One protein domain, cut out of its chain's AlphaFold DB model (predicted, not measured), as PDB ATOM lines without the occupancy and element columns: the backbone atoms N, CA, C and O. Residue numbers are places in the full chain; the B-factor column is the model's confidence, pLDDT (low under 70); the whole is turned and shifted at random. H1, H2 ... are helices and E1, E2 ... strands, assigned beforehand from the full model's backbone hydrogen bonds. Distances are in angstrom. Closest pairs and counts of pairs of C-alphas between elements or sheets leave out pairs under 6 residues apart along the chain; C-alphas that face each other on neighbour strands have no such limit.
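What this domain is: This is residues 5 to 98 of the 239 residues of the protein "TetR_C_7 domain-containing protein" of Bradyrhizobium retamae (UniProt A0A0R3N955). A narrow sheet, mostly the long hairpin of E2 and E3 with the short E1 along the edge of E2, runs along one side of the domain; H1 packs near the Trp 13 end of E2 and H2 near the Pro 18 end. H3 lies beyond H2, away from the sheet, and the last residues fold back so that residues 96 to 97 pair with residues 46 to 47 of the long link between H1 and H2. The printed part has 94 residues, with three named strands and three named helices in the order E1 E2 E3 H1 H2 H3; the sheet runs E1 - E2 - E3, all antiparallel, and the class is mixed, helices and strands. The whole is compact, with a radius of gyration of the C-alphas of 13.2 A and spans of 34 by 27 by 22 A.

How they stand to each other: The sheet begins with E1, residues 5 to 7, which is antiparallel to E2, residues 13 to 19, at 166 degrees between their directions. The two form a hairpin over a tight link, with N 6 and O 14 at 3.0 A and N 14 and O 6 at 2.8 A, within hydrogen-bond range. E2 and E3, residues 22 to 28, form a second hairpin, antiparallel at 160 degrees; N 15 and O 26 are 2.8 A apart, and N 28 and O 13 are 2.7 A apart. E1, E2 and E3 are a meander, each strand the antiparallel neighbour of the one before; E1 and E3 are the edge strands. H1, residues 30 to 41, is on the sheet at a height of 10.1 A, over E2, with E1 only just missed: 2 of its C-alphas fall on E1. It runs slantwise to the strands, at 47 degrees to E2 on the local plane, and its closest C-alphas to E2 are those of Trp 13 and Ala 33, 6.3 A apart. H2, residues 64 to 73, is on the opposite face from H1, at a height of 9.0 A, and the arrangement is three layers, helices on both faces of a sheet. H2 lies over E2 and runs along the strands, at 24 degrees to E2 on the local plane; the closest C-alphas are those of Pro 18 and Asn 64, 5.4 A apart. H3, residues 82 to 90, is not on the sheet. H2 and H3 only just touch, with 3 pairs of C-alphas within 8 A, the closest being Cys 65 and Pro 82 at 5.7 A; they run the same way at a shallow tilt of 28 degrees. H1 is apart from both H2 and H3. In H1, H2 and H3 every O i to N i+4 pair is within hydrogen-bond range.

Where its parts are: E1 begins at C-alpha 5, (35.470, -40.477, 35.280), and is 6.9 A long. E2 measures 18.8 A from first to last C-alpha and E3 18.4 A. H1 is 16.0 A long and starts at C-alpha 30, (25.986, -40.581, 41.793). H2 is 14.2 A long, and H3 is 12.3 A long, ending at C-alpha 90, (40.310, -33.486, 20.076).

The domain as a whole: The two C-alphas farthest apart are those of Ala 31 and Leu 59, 35.1 A. The printed part has no cut. The link from H1 to H2, residues 42 to 63, is long, and the link from H2 to H3 is short. The mean pLDDT of the printed part is 77.1, and 30 residues are under 70, namely 9 to 10, 19 to 22, 52 to 70 and 76 to 80.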
ATOM      1  N   MET A   5      36.612 -39.849  34.642       89.94
ATOM      2  CA  MET A   5      35.470 -40.477  35.280       89.94
ATOM      3  C   MET A   5      34.784 -41.452  34.343       89.94
ATOM      4  O   MET A   5      34.650 -41.201  33.143       89.94
ATOM      5  N   ARG A   6      34.296 -42.549  34.915       87.38
ATOM      6  CA  ARG A   6      33.555 -43.585  34.199       87.38
ATOM      7  C   ARG A   6      32.370 -44.046  35.054       87.38
ATOM      8  O   ARG A   6      32.593 -44.439  36.194       87.38
ATOM      9  N   PRO A   7      31.134 -44.062  34.526       86.12
ATOM     10  CA  PRO A   7      30.021 -44.688  35.223       86.12
ATOM     11  C   PRO A   7      30.204 -46.207  35.188       86.12
ATOM     12  O   PRO A   7      30.582 -46.768  34.153       86.12
ATOM     13  N   ILE A   8      29.922 -46.873  36.301       83.19
ATOM     14  CA  ILE A   8      29.872 -48.334  36.388       83.19
ATOM     15  C   ILE A   8      28.418 -48.830  36.349       83.19
ATOM     16  O   ILE A   8      27.478 -48.040  36.260       83.19
ATOM     17  N   SER A   9      28.214 -50.148  36.274       68.00
ATOM     18  CA  SER A   9      26.899 -50.750  35.987       68.00
ATOM     19  C   SER A   9      25.821 -50.425  37.022       68.00
ATOM     20  O   SER A   9      24.653 -50.376  36.659       68.00
ATOM     21  N   THR A  10      26.208 -50.161  38.268       67.75
ATOM     22  CA  THR A  10      25.311 -49.928  39.409       67.75
ATOM     23  C   THR A  10      25.006 -48.449  39.660       67.75
ATOM     24  O   THR A  10      24.511 -48.091  40.718       67.75
ATOM     25  N   GLY A  11      25.310 -47.557  38.714       71.81
ATOM     26  CA  GLY A  11      25.052 -46.119  38.856       71.81
ATOM     27  C   GLY A  11      26.161 -45.344  39.576       71.81
ATOM     28  O   GLY A  11      26.270 -44.138  39.389       71.81
ATOM     29  N   THR A  12      27.055 -46.006  40.299       84.44
ATOM     30  CA  THR A  12      28.255 -45.374  40.860       84.44
ATOM     31  C   THR A  12      29.271 -45.009  39.770       84.44
ATOM     32  O   THR A  12      29.156 -45.405  38.604       84.44
ATOM     33  N   TRP A  13      30.279 -44.221  40.136       89.56
ATOM     34  CA  TRP A  13      31.275 -43.691  39.212       89.56
ATOM     35  C   TRP A  13      32.687 -43.975  39.690       89.56
ATOM     36  O   TRP A  13      33.052 -43.653  40.809       89.56
ATOM     37  N   LEU A  14      33.522 -44.515  38.814       90.06
ATOM     38  CA  LEU A  14      34.956 -44.562  39.042       90.06
ATOM     39  C   LEU A  14      35.543 -43.175  38.769       90.06
ATOM     40  O   LEU A  14      35.415 -42.680  37.648       90.06
ATOM     41  N   LEU A  15      36.205 -42.583  39.758       89.88
ATOM     42  CA  LEU A  15      37.052 -41.404  39.608       89.88
ATOM     43  C   LEU A  15      38.514 -41.848  39.607       89.88
ATOM     44  O   LEU A  15      38.960 -42.563  40.505       89.88
ATOM     45  N   VAL A  16      39.260 -41.389  38.608       85.56
ATOM     46  CA  VAL A  16      40.709 -41.556  38.530       85.56
ATOM     47  C   VAL A  16      41.351 -40.184  38.490       85.56
ATOM     48  O   VAL A  16      41.127 -39.402  37.560       85.56
ATOM     49  N   GLU A  17      42.177 -39.910  39.489       80.44
ATOM     50  CA  GLU A  17      42.849 -38.632  39.643       80.44
ATOM     51  C   GLU A  17      44.364 -38.817  39.849       80.44
ATOM     52  O   GLU A  17      44.795 -39.521  40.768       80.44
ATOM     53  N   PRO A  18      45.202 -38.188  39.009       72.31
ATOM     54  CA  PRO A  18      46.644 -38.191  39.174       72.31
ATOM     55  C   PRO A  18      47.083 -37.118  40.182       72.31
ATOM     56  O   PRO A  18      46.917 -35.919  39.956       72.31
ATOM     57  N   TRP A  19      47.728 -37.554  41.259       67.12
ATOM     58  CA  TRP A  19      48.466 -36.718  42.203       67.12
ATOM     59  C   TRP A  19      49.968 -36.823  41.927       67.12
ATOM     60  O   TRP A  19      50.427 -37.783  41.311       67.12
ATOM     61  N   TRP A  20      50.753 -35.848  42.402       60.22
ATOM     62  CA  TRP A  20      52.184 -35.726  42.071       60.22
ATOM     63  C   TRP A  20      52.969 -37.035  42.276       60.22
ATOM     64  O   TRP A  20      53.821 -37.379  41.463       60.22
ATOM     65  N   THR A  21      52.669 -37.790  43.334       63.31
ATOM     66  CA  THR A  21      53.372 -39.040  43.677       63.31
ATOM     67  C   THR A  21      52.490 -40.287  43.628       63.31
ATOM     68  O   THR A  21      52.983 -41.386  43.880       63.31
ATOM     69  N   ARG A  22      51.183 -40.152  43.363       66.88
ATOM     70  CA  ARG A  22      50.208 -41.247  43.491       66.88
ATOM     71  C   ARG A  22      49.072 -41.093  42.495       66.88
ATOM     72  O   ARG A  22      48.676 -39.992  42.152       66.88
ATOM     73  N   MET A  23      48.495 -42.209  42.078       72.94
ATOM     74  CA  MET A  23      47.228 -42.205  41.359       72.94
ATOM     75  C   MET A  23      46.132 -42.609  42.335       72.94
ATOM     76  O   MET A  23      46.193 -43.698  42.904       72.94
ATOM     77  N   MET A  24      45.159 -41.728  42.543       78.94
ATOM     78  CA  MET A  24      43.982 -42.029  43.341       78.94
ATOM     79  C   MET A  24      42.913 -42.627  42.433       78.94
ATOM     80  O   MET A  24      42.607 -42.086  41.370       78.94
ATOM     81  N   VAL A  25      42.360 -43.757  42.859       83.56
ATOM     82  CA  VAL A  25      41.230 -44.416  42.211       83.56
ATOM     83  C   VAL A  25      40.185 -44.635  43.287       83.56
ATOM     84  O   VAL A  25      40.466 -45.297  44.282       83.56
ATOM     85  N   THR A  26      39.004 -44.056  43.110       89.50
ATOM     86  CA  THR A  26      37.904 -44.184  44.071       89.50
ATOM     87  C   THR A  26      36.575 -44.389  43.355       89.50
ATOM     88  O   THR A  26      36.435 -44.041  42.180       89.50
ATOM     89  N   ILE A  27      35.610 -44.981  44.052       90.44
ATOM     90  CA  ILE A  27      34.235 -45.135  43.580       90.44
ATOM     91  C   ILE A  27      33.395 -44.078  44.286       90.44
ATOM     92  O   ILE A  27      33.355 -44.031  45.511       90.44
ATOM     93  N   LEU A  28      32.739 -43.236  43.500       89.12
ATOM     94  CA  LEU A  28      31.851 -42.185  43.957       89.12
ATOM     95  C   LEU A  28      30.389 -42.619  43.808       89.12
ATOM     96  O   LEU A  28      30.034 -43.223  42.782       89.12
ATOM     97  N   PRO A  29      29.522 -42.280  44.774       84.31
ATOM     98  CA  PRO A  29      28.085 -42.310  44.553       84.31
ATOM     99  C   PRO A  29      27.680 -41.310  43.448       84.31
ATOM    100  O   PRO A  29      28.443 -40.389  43.125       84.31
ATOM    101  N   PRO A  30      26.499 -41.485  42.824       84.12
ATOM    102  CA  PRO A  30      25.986 -40.581  41.793       84.12
ATOM    103  C   PRO A  30      26.034 -39.099  42.178       84.12
ATOM    104  O   PRO A  30      26.519 -38.299  41.377       84.12
ATOM    105  N   ALA A  31      25.605 -38.740  43.391       82.81
ATOM    106  CA  ALA A  31      25.555 -37.347  43.833       82.81
ATOM    107  C   ALA A  31      26.949 -36.693  43.841       82.81
ATOM    108  O   ALA A  31      27.151 -35.639  43.230       82.81
ATOM    109  N   ASP A  32      27.943 -37.365  44.426       88.62
ATOM    110  CA  ASP A  32      29.332 -36.891  44.447       88.62
ATOM    111  C   ASP A  32      29.916 -36.800  43.038       88.62
ATOM    112  O   ASP A  32      30.612 -35.843  42.694       88.62
ATOM    113  N   ALA A  33      29.604 -37.772  42.179       89.75
ATOM    114  CA  ALA A  33      30.054 -37.748  40.797       89.75
ATOM    115  C   ALA A  33      29.539 -36.510  40.047       89.75
ATOM    116  O   ALA A  33      30.281 -35.925  39.253       89.75
ATOM    117  N   VAL A  34      28.308 -36.063  40.317       89.38
ATOM    118  CA  VAL A  34      27.781 -34.835  39.707       89.38
ATOM    119  C   VAL A  34      28.537 -33.595  40.169       89.38
ATOM    120  O   VAL A  34      28.761 -32.704  39.350       89.38
ATOM    121  N   ILE A  35      29.030 -33.546  41.408       89.25
ATOM    122  CA  ILE A  35      29.892 -32.445  41.866       89.25
ATOM    123  C   ILE A  35      31.137 -32.353  40.979       89.25
ATOM    124  O   ILE A  35      31.440 -31.283  40.445       89.25
ATOM    125  N   PHE A  36      31.818 -33.474  40.730       89.81
ATOM    126  CA  PHE A  36      32.962 -33.490  39.817       89.81
ATOM    127  C   PHE A  36      32.558 -33.143  38.382       89.81
ATOM    128  O   PHE A  36      33.255 -32.375  37.723       89.81
ATOM    129  N   LEU A  37      31.431 -33.640  37.872       88.94
ATOM    130  CA  LEU A  37      30.962 -33.284  36.529       88.94
ATOM    131  C   LEU A  37      30.659 -31.782  36.405       88.94
ATOM    132  O   LEU A  37      31.024 -31.178  35.400       88.94
ATOM    133  N   ARG A  38      30.072 -31.158  37.432       87.44
ATOM    134  CA  ARG A  38      29.824 -29.708  37.498       87.44
ATOM    135  C   ARG A  38      31.114 -28.911  37.451       87.44
ATOM    136  O   ARG A  38      31.207 -27.949  36.695       87.44
ATOM    137  N   TRP A  39      32.110 -29.314  38.235       86.19
ATOM    138  CA  TRP A  39      33.428 -28.686  38.193       86.19
ATOM    139  C   TRP A  39      34.052 -28.819  36.803       86.19
ATOM    140  O   TRP A  39      34.540 -27.836  36.253       86.19
ATOM    141  N   GLY A  40      33.954 -29.996  36.185       84.25
ATOM    142  CA  GLY A  40      34.449 -30.244  34.828       84.25
ATOM    143  C   GLY A  40      33.735 -29.426  33.758       84.25
ATOM    144  O   GLY A  40      34.380 -28.961  32.824       84.25
ATOM    145  N   ALA A  41      32.430 -29.195  33.921       85.12
ATOM    146  CA  ALA A  41      31.610 -28.407  33.002       85.12
ATOM    147  C   ALA A  41      31.974 -26.918  32.965       85.12
ATOM    148  O   ALA A  41      31.569 -26.222  32.038       85.12
ATOM    149  N   THR A  42      32.739 -26.420  33.944       84.44
ATOM    150  CA  THR A  42      33.327 -25.071  33.861       84.44
ATOM    151  C   THR A  42      34.409 -24.972  32.778       84.44
ATOM    152  O   THR A  42      34.737 -23.873  32.334       84.44
ATOM    153  N   GLY A  43      34.945 -26.114  32.333       84.38
ATOM    154  CA  GLY A  43      35.818 -26.253  31.172       84.38
ATOM    155  C   GLY A  43      35.231 -27.208  30.128       84.38
ATOM    156  O   GLY A  43      34.020 -27.368  30.010       84.38
ATOM    157  N   ASP A  44      36.100 -27.858  29.352       85.56
ATOM    158  CA  ASP A  44      35.685 -28.867  28.377       85.56
ATOM    159  C   ASP A  44      35.754 -30.279  28.964       85.56
ATOM    160  O   ASP A  44      36.809 -30.728  29.424       85.56
ATOM    161  N   ILE A  45      34.660 -31.029  28.834       90.25
ATOM    162  CA  ILE A  45      34.641 -32.468  29.098       90.25
ATOM    163  C   ILE A  45      34.780 -33.209  27.774       90.25
ATOM    164  O   ILE A  45      34.063 -32.941  26.807       90.25
ATOM    165  N   LEU A  46      35.704 -34.168  27.726       89.81
ATOM    166  CA  LEU A  46      35.907 -35.033  26.570       89.81
ATOM    167  C   LEU A  46      35.515 -36.468  26.909       89.81
ATOM    168  O   LEU A  46      36.011 -37.048  27.875       89.81
ATOM    169  N   ARG A  47      34.679 -37.075  26.066       90.31
ATOM    170  CA  ARG A  47      34.447 -38.518  26.067       90.31
ATOM    171  C   ARG A  47      35.484 -39.178  25.169       90.31
ATOM    172  O   ARG A  47      35.576 -38.877  23.978       90.31
ATOM    173  N   VAL A  48      36.244 -40.094  25.755       87.81
ATOM    174  CA  VAL A  48      37.348 -40.815  25.116       87.81
ATOM    175  C   VAL A  48      37.167 -42.317  25.309       87.81
ATOM    176  O   VAL A  48      36.583 -42.757  26.299       87.81
ATOM    177  N   ARG A  49      37.644 -43.117  24.351       84.25
ATOM    178  CA  ARG A  49      37.632 -44.580  24.470       84.25
ATOM    179  C   ARG A  49      38.814 -45.022  25.327       84.25
ATOM    180  O   ARG A  49      39.957 -44.743  24.973       84.25
ATOM    181  N   GLU A  50      38.527 -45.707  26.425       78.88
ATOM    182  CA  GLU A  50      39.544 -46.281  27.306       78.88
ATOM    183  C   GLU A  50      40.073 -47.627  26.783       78.88
ATOM    184  O   GLU A  50      39.403 -48.323  26.014       78.88
ATOM    185  N   ALA A  51      41.275 -47.992  27.226       74.50
ATOM    186  CA  ALA A  51      41.865 -49.316  27.081       74.50
ATOM    187  C   ALA A  51      42.534 -49.667  28.417       74.50
ATOM    188  O   ALA A  51      43.682 -49.294  28.651       74.50
ATOM    189  N   VAL A  52      41.779 -50.321  29.308       66.62
ATOM    190  CA  VAL A  52      42.194 -50.646  30.684       66.62
ATOM    191  C   VAL A  52      42.429 -52.161  30.823       66.62
ATOM    192  O   VAL A  52      41.532 -52.923  30.460       66.62
ATOM    193  N   PRO A  53      43.578 -52.616  31.371       60.41
ATOM    194  CA  PRO A  53      44.728 -51.811  31.784       60.41
ATOM    195  C   PRO A  53      45.481 -51.246  30.572       60.41
ATOM    196  O   PRO A  53      45.691 -51.932  29.571       60.41
ATOM    197  N   GLY A  54      45.895 -49.983  30.663       64.25
ATOM    198  CA  GLY A  54      46.701 -49.356  29.625       64.25
ATOM    199  C   GLY A  54      48.167 -49.806  29.636       64.25
ATOM    200  O   GLY A  54      48.621 -50.494  30.543       64.25
ATOM    201  N   LYS A  55      48.956 -49.359  28.648       62.00
ATOM    202  CA  LYS A  55      50.410 -49.612  28.545       62.00
ATOM    203  C   LYS A  55      51.271 -48.620  29.354       62.00
ATOM    204  O   LYS A  55      52.375 -48.276  28.932       62.00
ATOM    205  N   ALA A  56      50.762 -48.088  30.464       60.50
ATOM    206  CA  ALA A  56      51.470 -47.072  31.248       60.50
ATOM    207  C   ALA A  56      52.520 -47.655  32.197       60.50
ATOM    208  O   ALA A  56      52.356 -48.754  32.717       60.50
ATOM    209  N   SER A  57      53.557 -46.866  32.492       56.50
ATOM    210  CA  SER A  57      54.510 -47.135  33.571       56.50
ATOM    211  C   SER A  57      54.739 -45.880  34.423       56.50
ATOM    212  O   SER A  57      54.799 -44.764  33.905       56.50
ATOM    213  N   GLN A  58      54.891 -46.071  35.740       52.69
ATOM    214  CA  GLN A  58      55.206 -45.002  36.707       52.69
ATOM    215  C   GLN A  58      56.605 -44.389  36.478       52.69
ATOM    216  O   GLN A  58      56.904 -43.304  36.963       52.69
ATOM    217  N   LEU A  59      57.453 -45.052  35.682       52.75
ATOM    218  CA  LEU A  59      58.827 -44.636  35.370       52.75
ATOM    219  C   LEU A  59      58.920 -43.333  34.552       52.75
ATOM    220  O   LEU A  59      60.002 -42.770  34.435       52.75
ATOM    221  N   ARG A  60      57.809 -42.827  33.995       50.25
ATOM    222  CA  ARG A  60      57.744 -41.533  33.279       50.25
ATOM    223  C   ARG A  60      57.070 -40.422  34.097       50.25
ATOM    224  O   ARG A  60      56.524 -39.478  33.530       50.25
ATOM    225  N   GLY A  61      57.071 -40.558  35.422       49.34
ATOM    226  CA  GLY A  61      56.357 -39.704  36.369       49.34
ATOM    227  C   GLY A  61      56.925 -38.295  36.531       49.34
ATOM    228  O   GLY A  61      57.382 -37.965  37.611       49.34
ATOM    229  N   TRP A  62      56.858 -37.464  35.490       50.16
ATOM    230  CA  TRP A  62      56.960 -36.001  35.591       50.16
ATOM    231  C   TRP A  62      55.939 -35.342  34.640       50.16
ATOM    232  O   TRP A  62      56.325 -34.655  33.704       50.16
ATOM    233  N   SER A  63      54.630 -35.604  34.822       53.00
ATOM    234  CA  SER A  63      53.487 -34.749  34.398       53.00
ATOM    235  C   SER A  63      52.140 -35.469  34.580       53.00
ATOM    236  O   SER A  63      51.843 -36.452  33.896       53.00
ATOM    237  N   ASN A  64      51.288 -34.938  35.462       64.69
ATOM    238  CA  ASN A  64      50.044 -35.561  35.945       64.69
ATOM    239  C   ASN A  64      49.058 -35.989  34.828       64.69
ATOM    240  O   ASN A  64      48.424 -37.036  34.931       64.69
ATOM    241  N   CYS A  65      48.960 -35.254  33.714       62.25
ATOM    242  CA  CYS A  65      48.023 -35.574  32.621       62.25
ATOM    243  C   CYS A  65      48.514 -36.694  31.684       62.25
ATOM    244  O   CYS A  65      47.703 -37.445  31.137       62.25
ATOM    245  N   ALA A  66      49.833 -36.813  31.496       61.53
ATOM    246  CA  ALA A  66      50.443 -37.805  30.609       61.53
ATOM    247  C   ALA A  66      50.326 -39.218  31.192       61.53
ATOM    248  O   ALA A  66      50.020 -40.168  30.468       61.53
ATOM    249  N   VAL A  67      50.509 -39.335  32.513       66.44
ATOM    250  CA  VAL A  67      50.339 -40.582  33.270       66.44
ATOM    251  C   VAL A  67      48.879 -41.034  33.243       66.44
ATOM    252  O   VAL A  67      48.619 -42.176  32.876       66.44
ATOM    253  N   LEU A  68      47.929 -40.133  33.531       69.44
ATOM    254  CA  LEU A  68      46.490 -40.424  33.456       69.44
ATOM    255  C   LEU A  68      46.086 -40.920  32.061       69.44
ATOM    256  O   LEU A  68      45.414 -41.939  31.921       69.44
ATOM    257  N   SER A  69      46.550 -40.232  31.017       67.19
ATOM    258  CA  SER A  69      46.251 -40.583  29.624       67.19
ATOM    259  C   SER A  69      46.852 -41.916  29.215       67.19
ATOM    260  O   SER A  69      46.171 -42.728  28.600       67.19
ATOM    261  N   ALA A  70      48.115 -42.169  29.559       67.31
ATOM    262  CA  ALA A  70      48.746 -43.446  29.256       67.31
ATOM    263  C   ALA A  70      48.058 -44.597  30.004       67.31
ATOM    264  O   ALA A  70      47.883 -45.677  29.437       67.31
ATOM    265  N   PHE A  71      47.672 -44.368  31.266       70.19
ATOM    266  CA  PHE A  71      47.061 -45.382  32.123       70.19
ATOM    267  C   PHE A  71      45.659 -45.755  31.644       70.19
ATOM    268  O   PHE A  71      45.354 -46.938  31.518       70.19
ATOM    269  N   LEU A  72      44.832 -44.758  31.321       71.88
ATOM    270  CA  LEU A  72      43.439 -44.976  30.930       71.88
ATOM    271  C   LEU A  72      43.262 -45.305  29.451       71.88
ATOM    272  O   LEU A  72      42.410 -46.111  29.091       71.88
ATOM    273  N   LEU A  73      44.037 -44.669  28.571       73.25
ATOM    274  CA  LEU A  73      43.853 -44.793  27.120       73.25
ATOM    275  C   LEU A  73      44.733 -45.885  26.509       73.25
ATOM    276  O   LEU A  73      44.608 -46.182  25.323       73.25
ATOM    277  N   GLY A  74      45.665 -46.445  27.285       71.56
ATOM    278  CA  GLY A  74      46.531 -47.544  26.866       71.56
ATOM    279  C   GLY A  74      47.486 -47.244  25.713       71.56
ATOM    280  O   GLY A  74      48.031 -48.167  25.107       71.56
ATOM    281  N   ARG A  75      47.724 -45.964  25.425       72.00
ATOM    282  CA  ARG A  75      48.570 -45.491  24.323       72.00
ATOM    283  C   ARG A  75      49.565 -44.431  24.798       72.00
ATOM    284  O   ARG A  75      49.237 -43.658  25.701       72.00
ATOM    285  N   PRO A  76      50.772 -44.371  24.206       64.88
ATOM    286  CA  PRO A  76      51.755 -43.360  24.563       64.88
ATOM    287  C   PRO A  76      51.218 -41.965  24.221       64.88
ATOM    288  O   PRO A  76      50.752 -41.724  23.109       64.88
ATOM    289  N   SER A  77      51.305 -41.043  25.178       67.56
ATOM    290  CA  SER A  77      51.077 -39.618  24.944       67.56
ATOM    291  C   SER A  77      52.392 -38.869  25.151       67.56
ATOM    292  O   SER A  77      53.143 -39.168  26.077       67.56
ATOM    293  N   TRP A  78      52.687 -37.924  24.260       67.25
ATOM    294  CA  TRP A  78      53.887 -37.079  24.311       67.25
ATOM    295  C   TRP A  78      53.494 -35.632  24.626       67.25
ATOM    296  O   TRP A  78      53.951 -34.688  23.988       67.25
ATOM    297  N   THR A  79      52.579 -35.456  25.583       69.31
ATOM    298  CA  THR A  79      52.074 -34.137  25.984       69.31
ATOM    299  C   THR A  79      52.376 -33.890  27.450       69.31
ATOM    300  O   THR A  79      52.040 -34.695  28.308       69.31
ATOM    301  N   TRP A  80      53.025 -32.763  27.728       66.62
ATOM    302  CA  TRP A  80      53.484 -32.390  29.070       66.62
ATOM    303  C   TRP A  80      52.517 -31.438  29.782       66.62
ATOM    304  O   TRP A  80      52.700 -31.113  30.948       66.62
ATOM    305  N   THR A  81      51.467 -30.981  29.092       72.62
ATOM    306  CA  THR A  81      50.482 -30.043  29.640       72.62
ATOM    307  C   THR A  81      49.054 -30.562  29.446       72.62
ATOM    308  O   THR A  81      48.775 -31.202  28.423       72.62
ATOM    309  N   PRO A  82      48.121 -30.248  30.369       74.56
ATOM    310  CA  PRO A  82      46.707 -30.590  30.211       74.56
ATOM    311  C   PRO A  82      46.124 -30.091  28.882       74.56
ATOM    312  O   PRO A  82      45.392 -30.807  28.206       74.56
ATOM    313  N   HIS A  83      46.502 -28.878  28.465       81.31
ATOM    314  CA  HIS A  83      46.038 -28.283  27.209       81.31
ATOM    315  C   HIS A  83      46.605 -28.980  25.967       81.31
ATOM    316  O   HIS A  83      45.903 -29.164  24.973       81.31
ATOM    317  N   GLY A  84      47.876 -29.393  26.012       82.25
ATOM    318  CA  GLY A  84      48.498 -30.170  24.941       82.25
ATOM    319  C   GLY A  84      47.791 -31.508  24.741       82.25
ATOM    320  O   GLY A  84      47.453 -31.863  23.611       82.25
ATOM    321  N   LEU A  85      47.492 -32.194  25.846       79.62
ATOM    322  CA  LEU A  85      46.701 -33.419  25.841       79.62
ATOM    323  C   LEU A  85      45.294 -33.178  25.279       79.62
ATOM    324  O   LEU A  85      44.869 -33.899  24.384       79.62
ATOM    325  N   TYR A  86      44.592 -32.150  25.757       83.38
ATOM    326  CA  TYR A  86      43.262 -31.778  25.267       83.38
ATOM    327  C   TYR A  86      43.245 -31.588  23.741       83.38
ATOM    328  O   TYR A  86      42.432 -32.196  23.042       83.38
ATOM    329  N   ARG A  87      44.197 -30.816  23.199       86.94
ATOM    330  CA  ARG A  87      44.335 -30.605  21.749       86.94
ATOM    331  C   ARG A  87      44.627 -31.900  20.999       86.94
ATOM    332  O   ARG A  87      44.126 -32.080  19.892       86.94
ATOM    333  N   GLN A  88      45.449 -32.782  21.568       84.88
ATOM    334  CA  GLN A  88      45.731 -34.085  20.972       84.88
ATOM    335  C   GLN A  88      44.467 -34.950  20.930       84.88
ATOM    336  O   GLN A  88      44.132 -35.465  19.867       84.88
ATOM    337  N   LEU A  89      43.742 -35.060  22.046       85.88
ATOM    338  CA  LEU A  89      42.526 -35.864  22.142       85.88
ATOM    339  C   LEU A  89      41.442 -35.371  21.183       85.88
ATOM    340  O   LEU A  89      40.808 -36.194  20.531       85.88
ATOM    341  N   LEU A  90      41.271 -34.056  21.027       88.62
ATOM    342  CA  LEU A  90      40.310 -33.486  20.076       88.62
ATOM    343  C   LEU A  90      40.583 -33.840  18.610       88.62
ATOM    344  O   LEU A  90      39.654 -33.844  17.806       88.62
ATOM    345  N   ARG A  91      41.836 -34.122  18.242       88.44
ATOM    346  CA  ARG A  91      42.188 -34.533  16.871       88.44
ATOM    347  C   ARG A  91      41.806 -35.981  16.583       88.44
ATOM    348  O   ARG A  91      41.802 -36.399  15.427       88.44
ATOM    349  N   GLU A  92      41.509 -36.768  17.610       87.38
ATOM    350  CA  GLU A  92      41.153 -38.163  17.432       87.38
ATOM    351  C   GLU A  92      39.703 -38.319  16.979       87.38
ATOM    352  O   GLU A  92      38.772 -37.804  17.597       87.38
ATOM    353  N   ARG A  93      39.489 -39.142  15.946       85.25
ATOM    354  CA  ARG A  93      38.147 -39.412  15.407       85.25
ATOM    355  C   ARG A  93      37.180 -40.016  16.427       85.25
ATOM    356  O   ARG A  93      35.974 -39.873  16.245       85.25
ATOM    357  N   SER A  94      37.679 -40.696  17.458       86.31
ATOM    358  CA  SER A  94      36.876 -41.330  18.513       86.31
ATOM    359  C   SER A  94      36.523 -40.402  19.674       86.31
ATOM    360  O   SER A  94      35.683 -40.769  20.490       86.31
ATOM    361  N   THR A  95      37.157 -39.233  19.773       89.69
ATOM    362  CA  THR A  95      36.911 -38.289  20.865       89.69
ATOM    363  C   THR A  95      35.735 -37.388  20.524       89.69
ATOM    364  O   THR A  95      35.557 -36.953  19.381       89.69
ATOM    365  N   ARG A  96      34.904 -37.103  21.522       91.12
ATOM    366  CA  ARG A  96      33.784 -36.168  21.408       91.12
ATOM    367  C   ARG A  96      33.801 -35.226  22.600       91.12
ATOM    368  O   ARG A  96      34.160 -35.642  23.700       91.12
ATOM    369  N   ARG A  97      33.399 -33.975  22.383       91.62
ATOM    370  CA  ARG A  97      33.016 -33.102  23.496       91.62
ATOM    371  C   ARG A  97      31.747 -33.660  24.125       91.62
ATOM    372  O   ARG A  97      30.861 -34.127  23.413       91.62
ATOM    373  N   GLU A  98      31.701 -33.640  25.442       90.62
ATOM    374  CA  GLU A  98      30.646 -34.248  26.230       90.62
ATOM    375  C   GLU A  98      29.844 -33.164  26.948       90.62
ATOM    376  O   GLU A  98      30.408 -32.315  27.632       90.62
TER     377      GLU A  98